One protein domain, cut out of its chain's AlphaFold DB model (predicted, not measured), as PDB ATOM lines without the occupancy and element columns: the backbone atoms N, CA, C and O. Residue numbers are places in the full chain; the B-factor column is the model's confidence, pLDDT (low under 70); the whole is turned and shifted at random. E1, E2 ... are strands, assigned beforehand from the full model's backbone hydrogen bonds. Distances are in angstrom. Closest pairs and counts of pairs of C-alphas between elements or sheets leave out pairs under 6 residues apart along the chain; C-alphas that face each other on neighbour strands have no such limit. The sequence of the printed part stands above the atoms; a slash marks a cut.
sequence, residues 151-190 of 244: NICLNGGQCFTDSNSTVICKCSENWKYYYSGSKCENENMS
ATOM      1  N   ASN A 151     -57.976  49.225 223.435       70.06
ATOM      2  CA  ASN A 151     -58.719  48.810 224.642       70.06
ATOM      3  C   ASN A 151     -60.229  49.127 224.724       70.06
ATOM      4  O   ASN A 151     -60.779  49.135 225.822       70.06
ATOM      5  N   ILE A 152     -60.938  49.346 223.610       83.69
ATOM      6  CA  ILE A 152     -62.417  49.423 223.648       83.69
ATOM      7  C   ILE A 152     -63.055  48.048 223.861       83.69
ATOM      8  O   ILE A 152     -63.952  47.920 224.690       83.69
ATOM      9  N   CYS A 153     -62.579  47.033 223.137       89.69
ATOM     10  CA  CYS A 153     -62.936  45.644 223.397       89.69
ATOM     11  C   CYS A 153     -61.887  45.048 224.340       89.69
ATOM     12  O   CYS A 153     -60.696  45.009 224.021       89.69
ATOM     13  N   LEU A 154     -62.332  44.642 225.523       90.38
ATOM     14  CA  LEU A 154     -61.506  44.087 226.586       90.38
ATOM     15  C   LEU A 154     -61.239  42.596 226.345       90.38
ATOM     16  O   LEU A 154     -61.845  41.971 225.474       90.38
ATOM     17  N   ASN A 155     -60.300  42.030 227.108       90.81
ATOM     18  CA  ASN A 155     -60.029  40.586 227.156       90.81
ATOM     19  C   ASN A 155     -59.764  39.931 225.784       90.81
ATOM     20  O   ASN A 155     -60.147  38.791 225.523       90.81
ATOM     21  N   GLY A 156     -59.105  40.668 224.883       85.56
ATOM     22  CA  GLY A 156     -58.793  40.191 223.533       85.56
ATOM     23  C   GLY A 156     -59.995  40.154 222.583       85.56
ATOM     24  O   GLY A 156     -59.932  39.479 221.556       85.56
ATOM     25  N   GLY A 157     -61.085  40.858 222.907       89.62
ATOM     26  CA  GLY A 157     -62.234  41.017 222.023       89.62
ATOM     27  C   GLY A 157     -61.859  41.689 220.699       89.62
ATOM     28  O   GLY A 157     -61.053  42.619 220.649       89.62
ATOM     29  N   GLN A 158     -62.461  41.219 219.611       90.19
ATOM     30  CA  GLN A 158     -62.271  41.786 218.280       90.19
ATOM     31  C   GLN A 158     -63.236  42.957 218.070       90.19
ATOM     32  O   GLN A 158     -64.439  42.822 218.292       90.19
ATOM     33  N   CYS A 159     -62.708  44.101 217.637       88.12
ATOM     34  CA  CYS A 159     -63.498  45.305 217.390       88.12
ATOM     35  C   CYS A 159     -63.967  45.369 215.935       88.12
ATOM     36  O   CYS A 159     -63.153  45.292 215.015       88.12
ATOM     37  N   PHE A 160     -65.268  45.561 215.749       85.75
ATOM     38  CA  PHE A 160     -65.915  45.767 214.459       85.75
ATOM     39  C   PHE A 160     -66.783  47.027 214.491       85.75
ATOM     40  O   PHE A 160     -67.147  47.526 215.558       85.75
ATOM     41  N   THR A 161     -67.133  47.537 213.312       81.31
ATOM     42  CA  THR A 161     -68.079  48.648 213.156       81.31
ATOM     43  C   THR A 161     -69.184  48.266 212.191       81.31
ATOM     44  O   THR A 161     -68.892  47.709 211.132       81.31
ATOM     45  N   ASP A 162     -70.431  48.571 212.540       77.06
ATOM     46  CA  ASP A 162     -71.572  48.365 211.645       77.06
ATOM     47  C   ASP A 162     -71.662  49.446 210.543       77.06
ATOM     48  O   ASP A 162     -70.846  50.370 210.460       77.06
ATOM     49  N   SER A 163     -72.688  49.341 209.695       70.25
ATOM     50  CA  SER A 163     -72.993  50.296 208.620       70.25
ATOM     51  C   SER A 163     -73.258  51.726 209.117       70.25
ATOM     52  O   SER A 163     -73.054  52.681 208.371       70.25
ATOM     53  N   ASN A 164     -73.683  51.878 210.374       65.12
ATOM     54  CA  ASN A 164     -73.985  53.147 211.033       65.12
ATOM     55  C   ASN A 164     -72.821  53.649 211.904       65.12
ATOM     56  O   ASN A 164     -72.975  54.625 212.634       65.12
ATOM     57  N   SER A 165     -71.641  53.026 211.803       68.12
ATOM     58  CA  SER A 165     -70.466  53.347 212.619       68.12
ATOM     59  C   SER A 165     -70.658  53.114 214.129       68.12
ATOM     60  O   SER A 165     -69.977  53.728 214.952       68.12
ATOM     61  N   THR A 166     -71.539  52.192 214.513       74.38
ATOM     62  CA  THR A 166     -71.661  51.669 215.880       74.38
ATOM     63  C   THR A 166     -70.555  50.651 216.151       74.38
ATOM     64  O   THR A 166     -70.285  49.787 215.316       74.38
ATOM     65  N   VAL A 167     -69.919  50.727 217.324       82.44
ATOM     66  CA  VAL A 167     -68.924  49.736 217.773       82.44
ATOM     67  C   VAL A 167     -69.615  48.424 218.127       82.44
ATOM     68  O   VAL A 167     -70.545  48.416 218.930       82.44
ATOM     69  N   ILE A 168     -69.093  47.314 217.609       87.19
ATOM     70  CA  ILE A 168     -69.484  45.959 217.994       87.19
ATOM     71  C   ILE A 168     -68.229  45.209 218.441       87.19
ATOM     72  O   ILE A 168     -67.295  45.026 217.660       87.19
ATOM     73  N   CYS A 169     -68.209  44.750 219.693       90.75
ATOM     74  CA  CYS A 169     -67.153  43.877 220.198       90.75
ATOM     75  C   CYS A 169     -67.577  42.416 220.062       90.75
ATOM     76  O   CYS A 169     -68.565  41.986 220.655       90.75
ATOM     77  N   LYS A 170     -66.813  41.636 219.298       93.19
ATOM     78  CA  LYS A 170     -66.957  40.182 219.264       93.19
ATOM     79  C   LYS A 170     -66.032  39.576 220.306       93.19
ATOM     80  O   LYS A 170     -64.808  39.681 220.198       93.19
ATOM     81  N   CYS A 171     -66.622  38.952 221.311       93.56
ATOM     82  CA  CYS A 171     -65.872  38.396 222.423       93.56
ATOM     83  C   CYS A 171     -65.221  37.065 222.062       93.56
ATOM     84  O   CYS A 171     -65.738  36.296 221.253       93.56
ATOM     85  N   SER A 172     -64.050  36.825 222.648       89.50
ATOM     86  CA  SER A 172     -63.334  35.569 222.474       89.50
ATOM     87  C   SER A 172     -64.026  34.459 223.263       89.50
ATOM     88  O   SER A 172     -64.401  34.642 224.425       89.50
ATOM     89  N   GLU A 173     -64.164  33.299 222.628       87.25
ATOM     90  CA  GLU A 173     -64.706  32.089 223.233       87.25
ATOM     91  C   GLU A 173     -63.609  31.032 223.317       87.25
ATOM     92  O   GLU A 173     -62.995  30.663 222.315       87.25
ATOM     93  N   ASN A 174     -63.371  30.523 224.523       83.88
ATOM     94  CA  ASN A 174     -62.465  29.414 224.775       83.88
ATOM     95  C   ASN A 174     -63.255  28.218 225.342       83.88
ATOM     96  O   ASN A 174     -64.402  28.336 225.779       83.88
ATOM     97  N   TRP A 175     -62.648  27.032 225.349       83.12
ATOM     98  CA  TRP A 175     -63.281  25.819 225.869       83.12
ATOM     99  C   TRP A 175     -63.578  25.915 227.375       83.12
ATOM    100  O   TRP A 175     -64.558  25.334 227.836       83.12
ATOM    101  N   LYS A 176     -62.754  26.666 228.123       85.81
ATOM    102  CA  LYS A 176     -62.833  26.818 229.586       85.81
ATOM    103  C   LYS A 176     -63.636  28.045 230.032       85.81
ATOM    104  O   LYS A 176     -64.484  27.936 230.917       85.81
ATOM    105  N   TYR A 177     -63.391  29.187 229.398       88.69
ATOM    106  CA  TYR A 177     -64.025  30.467 229.711       88.69
ATOM    107  C   TYR A 177     -64.501  31.146 228.429       88.69
ATOM    108  O   TYR A 177     -63.941  30.915 227.358       88.69
ATOM    109  N   TYR A 178     -65.507  31.999 228.546       92.50
ATOM    110  CA  TYR A 178     -65.923  32.909 227.491       92.50
ATOM    111  C   TYR A 178     -66.095  34.304 228.071       92.50
ATOM    112  O   TYR A 178     -66.449  34.457 229.243       92.50
ATOM    113  N   TYR A 179     -65.847  35.313 227.246       94.12
ATOM    114  CA  TYR A 179     -66.105  36.694 227.625       94.12
ATOM    115  C   TYR A 179     -67.464  37.150 227.089       94.12
ATOM    116  O   TYR A 179     -67.891  36.721 226.017       94.12
ATOM    117  N   SER A 180     -68.158  38.008 227.832       91.19
ATOM    118  CA  SER A 180     -69.463  38.558 227.452       91.19
ATOM    119  C   SER A 180     -69.599  40.029 227.858       91.19
ATOM    120  O   SER A 180     -68.717  40.586 228.511       91.19
ATOM    121  N   GLY A 181     -70.686  40.679 227.441       90.88
ATOM    122  CA  GLY A 181     -70.909  42.111 227.653       90.88
ATOM    123  C   GLY A 181     -70.627  42.951 226.408       90.88
ATOM    124  O   GLY A 181     -70.140  42.457 225.392       90.88
ATOM    125  N   SER A 182     -70.973  44.236 226.480       88.56
ATOM    126  CA  SER A 182     -70.889  45.159 225.335       88.56
ATOM    127  C   SER A 182     -69.450  45.422 224.872       88.56
ATOM    128  O   SER A 182     -69.214  45.752 223.711       88.56
ATOM    129  N   LYS A 183     -68.490  45.246 225.782       90.38
ATOM    130  CA  LYS A 183     -67.051  45.425 225.596       90.38
ATOM    131  C   LYS A 183     -66.258  44.161 225.936       90.38
ATOM    132  O   LYS A 183     -65.036  44.240 226.006       90.38
ATOM    133  N   CYS A 184     -66.906  43.011 226.125       93.19
ATOM    134  CA  CYS A 184     -66.270  41.774 226.597       93.19
ATOM    135  C   CYS A 184     -65.668  41.888 228.010       93.19
ATOM    136  O   CYS A 184     -64.622  41.310 228.303       93.19
ATOM    137  N   GLU A 185     -66.317  42.670 228.870       93.12
ATOM    138  CA  GLU A 185     -65.914  42.978 230.243       93.12
ATOM    139  C   GLU A 185     -66.184  41.840 231.237       93.12
ATOM    140  O   GLU A 185     -65.478  41.723 232.239       93.12
ATOM    141  N   ASN A 186     -67.164  40.982 230.952       93.50
ATOM    142  CA  ASN A 186     -67.552  39.897 231.842       93.50
ATOM    143  C   ASN A 186     -66.790  38.628 231.480       93.50
ATOM    144  O   ASN A 186     -66.786  38.226 230.318       93.50
ATOM    145  N   GLU A 187     -66.196  37.970 232.471       92.25
ATOM    146  CA  GLU A 187     -65.617  36.636 232.329       92.25
ATOM    147  C   GLU A 187     -66.581  35.588 232.884       92.25
ATOM    148  O   GLU A 187     -67.031  35.670 234.029       92.25
ATOM    149  N   ASN A 188     -66.885  34.576 232.078       90.25
ATOM    150  CA  ASN A 188     -67.826  33.528 232.426       90.25
ATOM    151  C   ASN A 188     -67.207  32.149 232.170       90.25
ATOM    152  O   ASN A 188     -66.437  31.938 231.234       90.25
ATOM    153  N   MET A 189     -67.573  31.172 232.994       88.81
ATOM    154  CA  MET A 189     -67.150  29.785 232.821       88.81
ATOM    155  C   MET A 189     -68.026  29.097 231.771       88.81
ATOM    156  O   MET A 189     -69.253  29.162 231.834       88.81
ATOM    157  N   SER A 190     -67.408  28.425 230.800       88.44
ATOM    158  CA  SER A 190     -68.139  27.754 229.723       88.44
ATOM    159  C   SER A 190     -68.891  26.532 230.246       88.44
ATOM    160  O   SER A 190     -68.302  25.679 230.917       88.44
TER     161      SER A 190
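Overview. This is residues 151 to 190 of the 244 residues of the protein "interphotoreceptor matrix proteoglycan 2" of Octopus vulgaris (UniProt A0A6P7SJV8). Two small two-stranded hairpins follow one another along a short rod, E1 with E2 toward one end and E3 with E4 toward the other, and the tip of each hairpin points toward the same end. Before the first hairpin, residues 151 to 157 make a loop with no named element. The printed part has 40 residues, with no named helix and four named strands in the order E1, E2, E3, E4, forming two separate antiparallel sheets, E1 - E2 and E3 - E4. The class is all strand, though only 16 of the 40 residues are in named elements. The whole is only just compact, close to loose, with a radius of gyration of the C-alphas of 10.5 A, and it spans 34 by 15 by 13 A.

Along the chain. Begin at Asn 151, whose C-alpha is at (-58.719, 48.810, 224.642), and go on to C-alpha 158 at (-62.271, 41.786, 218.280), where E1 starts. E1, residues 158 to 161, is 10.3 A from first to last C-alpha. Next look at E2, residues 167 to 170, 9.9 A long. Further on, find C-alpha 177 at (-64.025, 30.467, 229.711), where E3 begins; E3 covers residues 177 to 180 and is 10.0 A long. Last comes E4, residues 186 to 189, 10.2 A long, ending with C-alpha 189 at (-67.150, 29.785, 232.821).

Arrangement. Look first at the hairpin of E1 and E2, antiparallel strands with 147 degrees between their directions. There the C-alphas of Cys 159 and Cys 169 face each other at 4.8 A, and N 160 and O 168 are within hydrogen-bond range at 2.8 A, as are N 158 and O 170 at 2.9 A. Then look at the hairpin of E3 and E4, antiparallel with 148 degrees between their directions. Its C-alphas of Tyr 177 and Met 189 face each other at 4.5 A, and N 178 and O 188 are within hydrogen-bond range at 2.8 A, as are N 186 and O 180 at 2.9 A. E1 is apart from E3 and from E4, and E2 is apart from both as well.

Size, cuts and confidence. The outline is a rod; its two farthest C-alphas are those of Asn 164, between E1 and E2, and Lys 176, between E2 and E3, at 34.1 A. The links E1 to E2 and E3 to E4 are tight, with 5 residues each, and the link E2 to E3 is short, with 6. The printed part has no cut. The mean pLDDT of the printed part is 86.3, and confidence is low, under 70, at residues 164 to 165.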